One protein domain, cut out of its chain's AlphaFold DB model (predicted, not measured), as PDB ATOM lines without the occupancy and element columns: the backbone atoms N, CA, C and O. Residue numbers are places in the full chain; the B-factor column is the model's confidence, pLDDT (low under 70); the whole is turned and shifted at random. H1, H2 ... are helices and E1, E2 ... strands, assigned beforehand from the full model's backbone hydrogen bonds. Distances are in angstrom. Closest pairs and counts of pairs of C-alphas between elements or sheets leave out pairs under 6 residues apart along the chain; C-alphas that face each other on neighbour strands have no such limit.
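Overview. This is residues 6 to 41 and 56 to 120 of the 129 residues of an uncharacterized protein of Actinomyces sp. oral taxon 414 (UniProt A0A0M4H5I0). A three-stranded sheet, E2 E3 E5, with helix H2 over one face makes one end of a long rod. The antiparallel pair E1 and E4 lies nearer the middle, and H1 packs on it with residues 69 to 81, while residues 56 to 68 of H1 stick out as a free arm at the other end. The printed part has 101 residues, with two named helices and five named strands in the order E1 E2 E3 E4 H1 H2 E5; the class is mixed, helices and strands. The larger sheet has the order E2, E3, E5 and is mixed. The whole is extended, with a radius of gyration of the C-alphas of 20.4 A and spans of 72 by 24 by 20 A.

Arrangement. In the larger sheet, E2, residues 18 to 22, and E3, residues 27 to 32, form an antiparallel hairpin, with N 20 and O 29 2.8 A apart, within hydrogen-bond range. E5, residues 114 to 119, is parallel to E3, with N 30 and O 116 at 2.9 A. H2, residues 85 to 105, is on one face of this sheet, an arrangement of two layers, at a height over the sheet of 9.0 A. It lies over E3 and E5 and only just runs along the strands, at 29 degrees to E5 on the local plane; the closest C-alphas of H2 and E5 are those of Glu 94 and Val 117, 6.4 A apart. E1, residues 6 to 10, and E4, residues 36 to 41, are antiparallel neighbours, with N 8 and O 39 at 2.9 A. The closest C-alphas of E1 and H2 are those of Gly 10 and Ala 89, 5.7 A apart. H1, residues 56 to 82, comes closest to E4 with the C-alphas of Glu 73 and Thr 40, 6.1 A apart. H1 and H2 meet only through their link. In H1 and H2 every O i to N i+4 pair is within hydrogen-bond range.

Along the chain. E3 is 15.9 A long from first to last C-alpha, E5 16.4 A, E2 13.4 A, E4 15.3 A and E1 13.5 A. H2 is 30.2 A long and H1 39.4 A. C-alpha 6, where E1 begins, is at (-25.715, 1.386, -6.145); C-alpha 56, where H1 begins, is at (-49.117, -18.197, -17.537); C-alpha 119, where E5 ends, is at (-1.089, -2.048, -6.545).

Size, cuts and confidence. The two C-alphas farthest apart are those of Thr 24 and Ala 56, 73.1 A. Residues 42 to 55 are not printed, and C-alphas 41 and 56 are 28.1 A apart across this cut. Of the links that are printed whole, none is long. The mean pLDDT of the printed part is 86.1, and residues 56 to 70 are under 70.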
ATOM      1  N   THR A   6     -27.012   1.276  -6.823       78.38
ATOM      2  CA  THR A   6     -25.715   1.386  -6.145       78.38
ATOM      3  C   THR A   6     -24.788   0.309  -6.692       78.38
ATOM      4  O   THR A   6     -25.184  -0.845  -6.805       78.38
ATOM      5  N   VAL A   7     -23.560   0.684  -7.052       85.88
ATOM      6  CA  VAL A   7     -22.515  -0.248  -7.502       85.88
ATOM      7  C   VAL A   7     -21.364  -0.164  -6.512       85.88
ATOM      8  O   VAL A   7     -20.859   0.930  -6.243       85.88
ATOM      9  N   GLU A   8     -20.946  -1.309  -5.989       90.81
ATOM     10  CA  GLU A   8     -19.893  -1.422  -4.985       90.81
ATOM     11  C   GLU A   8     -18.619  -1.998  -5.601       90.81
ATOM     12  O   GLU A   8     -18.663  -2.909  -6.428       90.81
ATOM     13  N   ALA A   9     -17.467  -1.464  -5.193       92.50
ATOM     14  CA  ALA A   9     -16.164  -1.951  -5.626       92.50
ATOM     15  C   ALA A   9     -15.153  -1.944  -4.479       92.50
ATOM     16  O   ALA A   9     -15.176  -1.052  -3.624       92.50
ATOM     17  N   GLY A  10     -14.241  -2.913  -4.485       93.31
ATOM     18  CA  GLY A  10     -13.251  -3.089  -3.429       93.31
ATOM     19  C   GLY A  10     -12.309  -4.262  -3.677       93.31
ATOM     20  O   GLY A  10     -12.273  -4.820  -4.766       93.31
ATOM     21  N   ILE A  11     -11.526  -4.608  -2.657       92.69
ATOM     22  CA  ILE A  11     -10.670  -5.799  -2.660       92.69
ATOM     23  C   ILE A  11     -11.545  -7.004  -2.306       92.69
ATOM     24  O   ILE A  11     -12.153  -7.009  -1.237       92.69
ATOM     25  N   GLU A  12     -11.600  -8.003  -3.186       92.19
ATOM     26  CA  GLU A  12     -12.339  -9.247  -2.940       92.19
ATOM     27  C   GLU A  12     -11.597 -10.140  -1.931       92.19
ATOM     28  O   GLU A  12     -12.152 -10.519  -0.899       92.19
ATOM     29  N   ASP A  13     -10.316 -10.419  -2.191       89.94
ATOM     30  CA  ASP A  13      -9.496 -11.306  -1.365       89.94
ATOM     31  C   ASP A  13      -8.401 -10.547  -0.605       89.94
ATOM     32  O   ASP A  13      -7.320 -10.247  -1.116       89.94
ATOM     33  N   PHE A  14      -8.652 -10.282   0.675       88.38
ATOM     34  CA  PHE A  14      -7.667  -9.658   1.559       88.38
ATOM     35  C   PHE A  14      -6.482 -10.576   1.892       88.38
ATOM     36  O   PHE A  14      -5.445 -10.079   2.329       88.38
ATOM     37  N   THR A  15      -6.598 -11.893   1.697       90.88
ATOM     38  CA  THR A  15      -5.506 -12.835   1.991       90.88
ATOM     39  C   THR A  15      -4.359 -12.723   0.983       90.88
ATOM     40  O   THR A  15      -3.227 -13.081   1.303       90.88
ATOM     41  N   ALA A  16      -4.623 -12.141  -0.189       89.31
ATOM     42  CA  ALA A  16      -3.624 -11.827  -1.206       89.31
ATOM     43  C   ALA A  16      -2.758 -10.594  -0.867       89.31
ATOM     44  O   ALA A  16      -1.800 -10.296  -1.585       89.31
ATOM     45  N   ILE A  17      -3.066  -9.864   0.213       91.62
ATOM     46  CA  ILE A  17      -2.249  -8.733   0.662       91.62
ATOM     47  C   ILE A  17      -0.962  -9.259   1.297       91.62
ATOM     48  O   ILE A  17      -0.989 -10.093   2.200       91.62
ATOM     49  N   SER A  18       0.179  -8.719   0.871       92.50
ATOM     50  CA  SER A  18       1.479  -9.074   1.441       92.50
ATOM     51  C   SER A  18       2.250  -7.849   1.911       92.50
ATOM     52  O   SER A  18       2.091  -6.746   1.383       92.50
ATOM     53  N   VAL A  19       3.082  -8.049   2.933       93.19
ATOM     54  CA  VAL A  19       3.909  -7.003   3.538       93.19
ATOM     55  C   VAL A  19       5.367  -7.438   3.496       93.19
ATOM     56  O   VAL A  19       5.716  -8.517   3.973       93.19
ATOM     57  N   GLY A  20       6.215  -6.587   2.931       93.62
ATOM     58  CA  GLY A  20       7.665  -6.730   2.941       93.62
ATOM     59  C   GLY A  20       8.309  -5.613   3.749       93.62
ATOM     60  O   GLY A  20       7.882  -4.462   3.667       93.62
ATOM     61  N   ILE A  21       9.346  -5.947   4.513       94.88
ATOM     62  CA  ILE A  21      10.159  -4.975   5.245       94.88
ATOM     63  C   ILE A  21      11.573  -5.035   4.679       94.88
ATOM     64  O   ILE A  21      12.204  -6.091   4.678       94.88
ATOM     65  N   ASP A  22      12.064  -3.893   4.211       94.88
ATOM     66  CA  ASP A  22      13.467  -3.685   3.879       94.88
ATOM     67  C   ASP A  22      14.107  -2.847   4.988       94.88
ATOM     68  O   ASP A  22      13.869  -1.642   5.101       94.88
ATOM     69  N   GLU A  23      14.914  -3.492   5.828       94.06
ATOM     70  CA  GLU A  23      15.605  -2.830   6.939       94.06
ATOM     71  C   GLU A  23      16.738  -1.910   6.464       94.06
ATOM     72  O   GLU A  23      17.039  -0.913   7.120       94.06
ATOM     73  N   THR A  24      17.344  -2.200   5.308       94.69
ATOM     74  CA  THR A  24      18.452  -1.399   4.763       94.69
ATOM     75  C   THR A  24      17.921  -0.108   4.153       94.69
ATOM     76  O   THR A  24      18.435   0.975   4.432       94.69
ATOM     77  N   ALA A  25      16.860  -0.212   3.352       95.25
ATOM     78  CA  ALA A  25      16.169   0.929   2.756       95.25
ATOM     79  C   ALA A  25      15.166   1.596   3.712       95.25
ATOM     80  O   ALA A  25      14.539   2.588   3.339       95.25
ATOM     81  N   ARG A  26      14.986   1.050   4.924       96.00
ATOM     82  CA  ARG A  26      14.017   1.501   5.937       96.00
ATOM     83  C   ARG A  26      12.622   1.703   5.343       96.00
ATOM     84  O   ARG A  26      12.008   2.757   5.502       96.00
ATOM     85  N   THR A  27      12.154   0.708   4.596       96.25
ATOM     86  CA  THR A  27      10.913   0.787   3.820       96.25
ATOM     87  C   THR A  27      10.004  -0.396   4.136       96.25
ATOM     88  O   THR A  27      10.451  -1.539   4.179       96.25
ATOM     89  N   VAL A  28       8.717  -0.118   4.341       96.00
ATOM     90  CA  VAL A  28       7.651  -1.117   4.437       96.00
ATOM     91  C   VAL A  28       6.826  -1.052   3.159       96.00
ATOM     92  O   VAL A  28       6.248  -0.014   2.832       96.00
ATOM     93  N   THR A  29       6.769  -2.164   2.438       96.19
ATOM     94  CA  THR A  29       6.029  -2.292   1.183       96.19
ATOM     95  C   THR A  29       4.799  -3.152   1.409       96.19
ATOM     96  O   THR A  29       4.925  -4.292   1.849       96.19
ATOM     97  N   ILE A  30       3.623  -2.627   1.078       95.69
ATOM     98  CA  ILE A  30       2.362  -3.365   1.108       95.69
ATOM     99  C   ILE A  30       1.912  -3.595  -0.326       95.69
ATOM    100  O   ILE A  30       1.580  -2.640  -1.025       95.69
ATOM    101  N   ALA A  31       1.894  -4.848  -0.766       94.44
ATOM    102  CA  ALA A  31       1.311  -5.212  -2.046       94.44
ATOM    103  C   ALA A  31      -0.165  -5.554  -1.842       94.44
ATOM    104  O   ALA A  31      -0.491  -6.426  -1.035       94.44
ATOM    105  N   ILE A  32      -1.041  -4.851  -2.558       93.50
ATOM    106  CA  ILE A  32      -2.493  -5.045  -2.499       93.50
ATOM    107  C   ILE A  32      -2.988  -5.629  -3.826       93.50
ATOM    108  O   ILE A  32      -2.471  -5.232  -4.871       93.50
ATOM    109  N   PRO A  33      -3.959  -6.556  -3.824       93.19
ATOM    110  CA  PRO A  33      -4.568  -7.052  -5.056       93.19
ATOM    111  C   PRO A  33      -5.344  -5.938  -5.790       93.19
ATOM    112  O   PRO A  33      -5.618  -4.883  -5.199       93.19
ATOM    113  N   PRO A  34      -5.692  -6.142  -7.074       91.25
ATOM    114  CA  PRO A  34      -6.593  -5.246  -7.799       91.25
ATOM    115  C   PRO A  34      -7.959  -5.136  -7.102       91.25
ATOM    116  O   PRO A  34      -8.374  -6.032  -6.367       91.25
ATOM    117  N   VAL A  35      -8.662  -4.026  -7.342       92.00
ATOM    118  CA  VAL A  35     -10.063  -3.885  -6.920       92.00
ATOM    119  C   VAL A  35     -11.000  -4.357  -8.021       92.00
ATOM    120  O   VAL A  35     -10.726  -4.172  -9.207       92.00
ATOM    121  N   GLU A  36     -12.146  -4.884  -7.618       91.25
ATOM    122  CA  GLU A  36     -13.166  -5.420  -8.511       91.25
ATOM    123  C   GLU A  36     -14.548  -4.890  -8.132       91.25
ATOM    124  O   GLU A  36     -14.743  -4.343  -7.042       91.25
ATOM    125  N   VAL A  37     -15.512  -5.009  -9.048       90.50
ATOM    126  CA  VAL A  37     -16.922  -4.747  -8.732       90.50
ATOM    127  C   VAL A  37     -17.433  -5.926  -7.914       90.50
ATOM    128  O   VAL A  37     -17.435  -7.051  -8.400       90.50
ATOM    129  N   LEU A  38     -17.870  -5.660  -6.686       88.88
ATOM    130  CA  LEU A  38     -18.301  -6.692  -5.740       88.88
ATOM    131  C   LEU A  38     -19.813  -6.930  -5.789       88.88
ATOM    132  O   LEU A  38     -20.289  -8.007  -5.441       88.88
ATOM    133  N   GLY A  39     -20.578  -5.928  -6.225       83.06
ATOM    134  CA  GLY A  39     -22.029  -6.025  -6.278       83.06
ATOM    135  C   GLY A  39     -22.684  -4.821  -6.936       83.06
ATOM    136  O   GLY A  39     -22.105  -3.737  -7.033       83.06
ATOM    137  N   THR A  40     -23.909  -5.031  -7.406       79.94
ATOM    138  CA  THR A  40     -24.814  -3.976  -7.862       79.94
ATOM    139  C   THR A  40     -26.189  -4.247  -7.279       79.94
ATOM    140  O   THR A  40     -26.683  -5.363  -7.387       79.94
ATOM    141  N   GLU A  41     -26.794  -3.236  -6.668       71.12
ATOM    142  CA  GLU A  41     -28.149  -3.308  -6.129       71.12
ATOM    143  C   GLU A  41     -29.024  -2.278  -6.847       71.12
ATOM    144  O   GLU A  41     -28.702  -1.086  -6.893       71.12
ATOM    145  N   ALA A  56     -50.348 -18.208 -16.724       53.25
ATOM    146  CA  ALA A  56     -49.117 -18.197 -17.537       53.25
ATOM    147  C   ALA A  56     -48.668 -16.769 -17.929       53.25
ATOM    148  O   ALA A  56     -47.501 -16.534 -18.220       53.25
ATOM    149  N   LEU A  57     -49.588 -15.798 -17.873       54.91
ATOM    150  CA  LEU A  57     -49.314 -14.370 -18.058       54.91
ATOM    151  C   LEU A  57     -48.539 -13.733 -16.886       54.91
ATOM    152  O   LEU A  57     -47.846 -12.742 -17.100       54.91
ATOM    153  N   ASN A  58     -48.623 -14.295 -15.672       48.97
ATOM    154  CA  ASN A  58     -47.838 -13.840 -14.516       48.97
ATOM    155  C   ASN A  58     -46.379 -14.309 -14.598       48.97
ATOM    156  O   ASN A  58     -45.498 -13.589 -14.148       48.97
ATOM    157  N   GLN A  59     -46.112 -15.481 -15.188       51.09
ATOM    158  CA  GLN A  59     -44.740 -15.958 -15.416       51.09
ATOM    159  C   GLN A  59     -44.016 -15.047 -16.412       51.09
ATOM    160  O   GLN A  59     -42.999 -14.463 -16.048       51.09
ATOM    161  N   LEU A  60     -44.635 -14.763 -17.568       56.38
ATOM    162  CA  LEU A  60     -44.074 -13.850 -18.575       56.38
ATOM    163  C   LEU A  60     -43.733 -12.460 -17.999       56.38
ATOM    164  O   LEU A  60     -42.678 -11.918 -18.305       56.38
ATOM    165  N   GLN A  61     -44.572 -11.906 -17.111       57.31
ATOM    166  CA  GLN A  61     -44.279 -10.637 -16.423       57.31
ATOM    167  C   GLN A  61     -43.084 -10.718 -15.460       57.31
ATOM    168  O   GLN A  61     -42.344  -9.743 -15.331       57.31
ATOM    169  N   VAL A  62     -42.886 -11.848 -14.774       57.25
ATOM    170  CA  VAL A  62     -41.750 -12.057 -13.860       57.25
ATOM    171  C   VAL A  62     -40.456 -12.290 -14.641       57.25
ATOM    172  O   VAL A  62     -39.422 -11.730 -14.274       57.25
ATOM    173  N   GLU A  63     -40.502 -13.061 -15.729       59.03
ATOM    174  CA  GLU A  63     -39.355 -13.270 -16.621       59.03
ATOM    175  C   GLU A  63     -38.912 -11.962 -17.302       59.03
ATOM    176  O   GLU A  63     -37.718 -11.651 -17.306       59.03
ATOM    177  N   ASP A  64     -39.856 -11.148 -17.787       58.81
ATOM    178  CA  ASP A  64     -39.568  -9.824 -18.357       58.81
ATOM    179  C   ASP A  64     -38.965  -8.870 -17.312       58.81
ATOM    180  O   ASP A  64     -38.079  -8.066 -17.617       58.81
ATOM    181  N   PHE A  65     -39.396  -8.977 -16.053       60.66
ATOM    182  CA  PHE A  65     -38.867  -8.177 -14.950       60.66
ATOM    183  C   PHE A  65     -37.453  -8.602 -14.526       60.66
ATOM    184  O   PHE A  65     -36.609  -7.747 -14.254       60.66
ATOM    185  N   ALA A  66     -37.166  -9.905 -14.499       60.56
ATOM    186  CA  ALA A  66     -35.827 -10.424 -14.229       60.56
ATOM    187  C   ALA A  66     -34.836 -10.019 -15.334       60.56
ATOM    188  O   ALA A  66     -33.747  -9.531 -15.037       60.56
ATOM    189  N   ALA A  67     -35.243 -10.127 -16.603       63.62
ATOM    190  CA  ALA A  67     -34.431  -9.692 -17.739       63.62
ATOM    191  C   ALA A  67     -34.193  -8.168 -17.747       63.62
ATOM    192  O   ALA A  67     -33.100  -7.701 -18.089       63.62
ATOM    193  N   PHE A  68     -35.195  -7.378 -17.342       68.38
ATOM    194  CA  PHE A  68     -35.057  -5.930 -17.173       68.38
ATOM    195  C   PHE A  68     -34.080  -5.573 -16.043       68.38
ATOM    196  O   PHE A  68     -33.213  -4.722 -16.250       68.38
ATOM    197  N   GLN A  69     -34.159  -6.248 -14.890       65.19
ATOM    198  CA  GLN A  69     -33.207  -6.058 -13.790       65.19
ATOM    199  C   GLN A  69     -31.773  -6.375 -14.213       65.19
ATOM    200  O   GLN A  69     -30.907  -5.518 -14.063       65.19
ATOM    201  N   GLU A  70     -31.527  -7.535 -14.829       68.88
ATOM    202  CA  GLU A  70     -30.182  -7.920 -15.283       68.88
ATOM    203  C   GLU A  70     -29.604  -6.893 -16.280       68.88
ATOM    204  O   GLU A  70     -28.409  -6.579 -16.274       68.88
ATOM    205  N   THR A  71     -30.461  -6.326 -17.136       76.81
ATOM    206  CA  THR A  71     -30.064  -5.289 -18.100       76.81
ATOM    207  C   THR A  71     -29.709  -3.972 -17.404       76.81
ATOM    208  O   THR A  71     -28.692  -3.353 -17.736       76.81
ATOM    209  N   GLU A  72     -30.509  -3.538 -16.430       75.06
ATOM    210  CA  GLU A  72     -30.261  -2.298 -15.691       75.06
ATOM    211  C   GLU A  72     -29.067  -2.410 -14.735       75.06
ATOM    212  O   GLU A  72     -28.302  -1.452 -14.633       75.06
ATOM    213  N   GLU A  73     -28.832  -3.569 -14.114       75.06
ATOM    214  CA  GLU A  73     -27.641  -3.844 -13.296       75.06
ATOM    215  C   GLU A  73     -26.357  -3.735 -14.123       75.06
ATOM    216  O   GLU A  73     -25.417  -3.024 -13.749       75.06
ATOM    217  N   LYS A  74     -26.328  -4.360 -15.307       79.94
ATOM    218  CA  LYS A  74     -25.198  -4.243 -16.243       79.94
ATOM    219  C   LYS A  74     -24.982  -2.798 -16.684       79.94
ATOM    220  O   LYS A  74     -23.845  -2.320 -16.717       79.94
ATOM    221  N   ARG A  75     -26.061  -2.070 -16.996       81.50
ATOM    222  CA  ARG A  75     -25.985  -0.656 -17.389       81.50
ATOM    223  C   ARG A  75     -25.459   0.214 -16.246       81.50
ATOM    224  O   ARG A  75     -24.592   1.056 -16.483       81.50
ATOM    225  N   ALA A  76     -25.956   0.018 -15.028       80.12
ATOM    226  CA  ALA A  76     -25.514   0.733 -13.836       80.12
ATOM    227  C   ALA A  76     -24.029   0.470 -13.553       80.12
ATOM    228  O   ALA A  76     -23.270   1.426 -13.374       80.12
ATOM    229  N   THR A  77     -23.603  -0.794 -13.629       83.12
ATOM    230  CA  THR A  77     -22.199  -1.206 -13.484       83.12
ATOM    231  C   THR A  77     -21.318  -0.491 -14.499       83.12
ATOM    232  O   THR A  77     -20.349   0.171 -14.129       83.12
ATOM    233  N   GLN A  78     -21.683  -0.542 -15.782       85.12
ATOM    234  CA  GLN A  78     -20.899   0.087 -16.840       85.12
ATOM    235  C   GLN A  78     -20.798   1.603 -16.656       85.12
ATOM    236  O   GLN A  78     -19.726   2.180 -16.830       85.12
ATOM    237  N   VAL A  79     -21.900   2.263 -16.287       86.19
ATOM    238  CA  VAL A  79     -21.904   3.703 -16.003       86.19
ATOM    239  C   VAL A  79     -20.993   4.021 -14.816       86.19
ATOM    240  O   VAL A  79     -20.215   4.971 -14.892       86.19
ATOM    241  N   ALA A  80     -21.042   3.238 -13.739       85.25
ATOM    242  CA  ALA A  80     -20.203   3.450 -12.565       85.25
ATOM    243  C   ALA A  80     -18.711   3.247 -12.876       85.25
ATOM    244  O   ALA A  80     -17.888   4.097 -12.521       85.25
ATOM    245  N   VAL A  81     -18.366   2.182 -13.605       88.88
ATOM    246  CA  VAL A  81     -16.999   1.913 -14.074       88.88
ATOM    247  C   VAL A  81     -16.503   3.050 -14.972       88.88
ATOM    248  O   VAL A  81     -15.432   3.599 -14.716       88.88
ATOM    249  N   ASN A  82     -17.309   3.491 -15.945       88.44
ATOM    250  CA  ASN A  82     -16.977   4.623 -16.821       88.44
ATOM    251  C   ASN A  82     -16.786   5.939 -16.046       88.44
ATOM    252  O   ASN A  82     -15.976   6.776 -16.433       88.44
ATOM    253  N   ASN A  83     -17.498   6.110 -14.930       90.12
ATOM    254  CA  ASN A  83     -17.373   7.259 -14.030       90.12
ATOM    255  C   ASN A  83     -16.217   7.123 -13.014       90.12
ATOM    256  O   ASN A  83     -16.135   7.896 -12.048       90.12
ATOM    257  N   GLY A  84     -15.327   6.147 -13.212       92.06
ATOM    258  CA  GLY A  84     -14.107   5.962 -12.433       92.06
ATOM    259  C   GLY A  84     -14.319   5.290 -11.077       92.06
ATOM    260  O   GLY A  84     -13.553   5.568 -10.155       92.06
ATOM    261  N   LEU A  85     -15.349   4.446 -10.922       93.31
ATOM    262  CA  LEU A  85     -15.597   3.707  -9.676       93.31
ATOM    263  C   LEU A  85     -14.358   2.924  -9.219       93.31
ATOM    264  O   LEU A  85     -13.938   3.089  -8.077       93.31
ATOM    265  N   LEU A  86     -13.743   2.143 -10.113       92.75
ATOM    266  CA  LEU A  86     -12.576   1.317  -9.776       92.75
ATOM    267  C   LEU A  86     -11.395   2.180  -9.325       92.75
ATOM    268  O   LEU A  86     -10.859   1.967  -8.247       92.75
ATOM    269  N   THR A  87     -11.074   3.254 -10.051       92.69
ATOM    270  CA  THR A  87     -10.007   4.187  -9.651       92.69
ATOM    271  C   THR A  87     -10.264   4.821  -8.280       92.69
ATOM    272  O   THR A  87      -9.338   5.006  -7.488       92.69
ATOM    273  N   LYS A  88     -11.521   5.162  -7.965       94.38
ATOM    274  CA  LYS A  88     -11.889   5.684  -6.639       94.38
ATOM    275  C   LYS A  88     -11.718   4.621  -5.555       94.38
ATOM    276  O   LYS A  88     -11.187   4.946  -4.495       94.38
ATOM    277  N   ALA A  89     -12.135   3.386  -5.824       94.50
ATOM    278  CA  ALA A  89     -11.978   2.262  -4.909       94.50
ATOM    279  C   ALA A  89     -10.494   1.955  -4.647       94.50
ATOM    280  O   ALA A  89     -10.102   1.861  -3.487       94.50
ATOM    281  N   GLU A  90      -9.649   1.926  -5.682       93.94
ATOM    282  CA  GLU A  90      -8.195   1.750  -5.548       93.94
ATOM    283  C   GLU A  90      -7.570   2.825  -4.656       93.94
ATOM    284  O   GLU A  90      -6.889   2.519  -3.678       93.94
ATOM    285  N   ASN A  91      -7.830   4.099  -4.964       94.69
ATOM    286  CA  ASN A  91      -7.281   5.218  -4.199       94.69
ATOM    287  C   ASN A  91      -7.749   5.181  -2.740       94.69
ATOM    288  O   ASN A  91      -6.998   5.526  -1.823       94.69
ATOM    289  N   ARG A  92      -8.999   4.761  -2.509       95.06
ATOM    290  CA  ARG A  92      -9.551   4.635  -1.163       95.06
ATOM    291  C   ARG A  92      -8.906   3.483  -0.397       95.06
ATOM    292  O   ARG A  92      -8.540   3.692   0.759       95.06
ATOM    293  N   ALA A  93      -8.751   2.320  -1.025       93.50
ATOM    294  CA  ALA A  93      -8.103   1.154  -0.435       93.50
ATOM    295  C   ALA A  93      -6.651   1.468  -0.052       93.50
ATOM    296  O   ALA A  93      -6.270   1.272   1.100       93.50
ATOM    297  N   GLU A  94      -5.882   2.062  -0.969       94.00
ATOM    298  CA  GLU A  94      -4.510   2.502  -0.705       94.00
ATOM    299  C   GLU A  94      -4.438   3.452   0.496       94.00
ATOM    300  O   GLU A  94      -3.640   3.243   1.409       94.00
ATOM    301  N   SER A  95      -5.302   4.471   0.529       95.00
ATOM    302  CA  SER A  95      -5.322   5.453   1.616       95.00
ATOM    303  C   SER A  95      -5.634   4.822   2.976       95.00
ATOM    304  O   SER A  95      -4.977   5.160   3.962       95.00
ATOM    305  N   ILE A  96      -6.612   3.911   3.042       94.94
ATOM    306  CA  ILE A  96      -6.979   3.224   4.289       94.94
ATOM    307  C   ILE A  96      -5.835   2.328   4.755       94.94
ATOM    308  O   ILE A  96      -5.443   2.402   5.918       94.94
ATOM    309  N   ILE A  97      -5.292   1.502   3.860       94.25
ATOM    310  CA  ILE A  97      -4.236   0.539   4.189       94.25
ATOM    311  C   ILE A  97      -2.989   1.273   4.669       94.25
ATOM    312  O   ILE A  97      -2.452   0.942   5.725       94.25
ATOM    313  N   LYS A  98      -2.578   2.324   3.954       93.69
ATOM    314  CA  LYS A  98      -1.445   3.156   4.354       93.69
ATOM    315  C   LYS A  98      -1.652   3.760   5.744       93.69
ATOM    316  O   LYS A  98      -0.798   3.589   6.605       93.69
ATOM    317  N   SER A  99      -2.803   4.392   5.986       94.88
ATOM    318  CA  SER A  99      -3.110   5.014   7.281       94.88
ATOM    319  C   SER A  99      -3.170   3.995   8.426       94.88
ATOM    320  O   SER A  99      -2.708   4.268   9.539       94.88
ATOM    321  N   HIS A 100      -3.710   2.805   8.163       94.56
ATOM    322  CA  HIS A 100      -3.770   1.737   9.151       94.56
ATOM    323  C   HIS A 100      -2.368   1.234   9.516       94.56
ATOM    324  O   HIS A 100      -2.049   1.128  10.699       94.56
ATOM    325  N   VAL A 101      -1.504   1.003   8.522       93.75
ATOM    326  CA  VAL A 101      -0.113   0.585   8.753       93.75
ATOM    327  C   VAL A 101       0.686   1.677   9.462       93.75
ATOM    328  O   VAL A 101       1.362   1.375  10.438       93.75
ATOM    329  N   GLU A 102       0.562   2.943   9.057       93.69
ATOM    330  CA  GLU A 102       1.178   4.084   9.757       93.69
ATOM    331  C   GLU A 102       0.823   4.087  11.249       93.69
ATOM    332  O   GLU A 102       1.693   4.235  12.106       93.69
ATOM    333  N   THR A 103      -0.452   3.852  11.564       95.81
ATOM    334  CA  THR A 103      -0.937   3.785  12.947       95.81
ATOM    335  C   THR A 103      -0.355   2.591  13.703       95.81
ATOM    336  O   THR A 103       0.015   2.729  14.865       95.81
ATOM    337  N   LEU A 104      -0.255   1.423  13.062       94.31
ATOM    338  CA  LEU A 104       0.302   0.214  13.676       94.31
ATOM    339  C   LEU A 104       1.808   0.320  13.940       94.31
ATOM    340  O   LEU A 104       2.296  -0.226  14.928       94.31
ATOM    341  N   LEU A 105       2.547   1.005  13.065       94.19
ATOM    342  CA  LEU A 105       3.990   1.181  13.213       94.19
ATOM    343  C   LEU A 105       4.349   2.330  14.160       94.19
ATOM    344  O   LEU A 105       5.483   2.377  14.651       94.19
ATOM    345  N   ALA A 106       3.409   3.229  14.457       94.75
ATOM    346  CA  ALA A 106       3.620   4.314  15.403       94.75
ATOM    347  C   ALA A 106       4.053   3.774  16.778       94.75
ATOM    348  O   ALA A 106       3.401   2.922  17.379       94.75
ATOM    349  N   GLY A 107       5.181   4.275  17.289       93.19
ATOM    350  CA  GLY A 107       5.742   3.837  18.573       93.19
ATOM    351  C   GLY A 107       6.502   2.504  18.533       93.19
ATOM    352  O   GLY A 107       6.941   2.032  19.579       93.19
ATOM    353  N   THR A 108       6.691   1.911  17.352       94.75
ATOM    354  CA  THR A 108       7.537   0.723  17.153       94.75
ATOM    355  C   THR A 108       8.934   1.103  16.644       94.75
ATOM    356  O   THR A 108       9.202   2.262  16.320       94.75
ATOM    357  N   ALA A 109       9.828   0.118  16.509       93.06
ATOM    358  CA  ALA A 109      11.146   0.302  15.885       93.06
ATOM    359  C   ALA A 109      11.079   0.699  14.393       93.06
ATOM    360  O   ALA A 109      12.086   1.117  13.826       93.06
ATOM    361  N   TYR A 110       9.902   0.583  13.771       93.81
ATOM    362  CA  TYR A 110       9.650   0.905  12.368       93.81
ATOM    363  C   TYR A 110       8.925   2.247  12.184       93.81
ATOM    364  O   TYR A 110       8.493   2.563  11.079       93.81
ATOM    365  N   ALA A 111       8.761   3.044  13.247       93.56
ATOM    366  CA  ALA A 111       7.967   4.276  13.216       93.56
ATOM    367  C   ALA A 111       8.471   5.336  12.217       93.56
ATOM    368  O   ALA A 111       7.703   6.202  11.810       93.56
ATOM    369  N   ASP A 112       9.748   5.285  11.836       94.19
ATOM    370  CA  ASP A 112      10.362   6.195  10.866       94.19
ATOM    371  C   ASP A 112      10.628   5.545   9.497       94.19
ATOM    372  O   ASP A 112      11.330   6.122   8.663       94.19
ATOM    373  N   TYR A 113      10.072   4.356   9.253       95.69
ATOM    374  CA  TYR A 113      10.173   3.692   7.959       95.69
ATOM    375  C   TYR A 113       9.236   4.351   6.942       95.69
ATOM    376  O   TYR A 113       8.128   4.785   7.260       95.69
ATOM    377  N   THR A 114       9.667   4.388   5.682       95.19
ATOM    378  CA  THR A 114       8.828   4.852   4.573       95.19
ATOM    379  C   THR A 114       7.817   3.774   4.210       95.19
ATOM    380  O   THR A 114       8.191   2.628   3.979       95.19
ATOM    381  N   ILE A 115       6.538   4.135   4.126       95.50
ATOM    382  CA  ILE A 115       5.465   3.199   3.775       95.50
ATOM    383  C   ILE A 115       5.063   3.403   2.316       95.50
ATOM    384  O   ILE A 115       4.632   4.494   1.926       95.50
ATOM    385  N   THR A 116       5.166   2.331   1.536       93.94
ATOM    386  CA  THR A 116       4.811   2.294   0.114       93.94
ATOM    387  C   THR A 116       3.725   1.255  -0.117       93.94
ATOM    388  O   THR A 116       3.850   0.113   0.319       93.94
ATOM    389  N   VAL A 117       2.671   1.632  -0.836       93.94
ATOM    390  CA  VAL A 117       1.636   0.699  -1.289       93.94
ATOM    391  C   VAL A 117       1.847   0.434  -2.776       93.94
ATOM    392  O   VAL A 117       1.952   1.368  -3.568       93.94
ATOM    393  N   VAL A 118       1.932  -0.838  -3.149       93.06
ATOM    394  CA  VAL A 118       2.070  -1.291  -4.533       93.06
ATOM    395  C   VAL A 118       0.771  -1.970  -4.935       93.06
ATOM    396  O   VAL A 118       0.309  -2.891  -4.264       93.06
ATOM    397  N   ARG A 119       0.167  -1.501  -6.026       86.88
ATOM    398  CA  ARG A 119      -1.089  -2.048  -6.545       86.88
ATOM    399  C   ARG A 119      -0.793  -3.220  -7.475       86.88
ATOM    400  O   ARG A 119       0.025  -3.091  -8.386       86.88
ATOM    401  N   GLY A 120      -1.465  -4.341  -7.253       72.12
ATOM    402  CA  GLY A 120      -1.535  -5.436  -8.205       72.12
ATOM    403  C   GLY A 120      -2.289  -4.988  -9.452       72.12
ATOM    404  O   GLY A 120      -3.268  -4.246  -9.369       72.12
TER     405      GLY A 120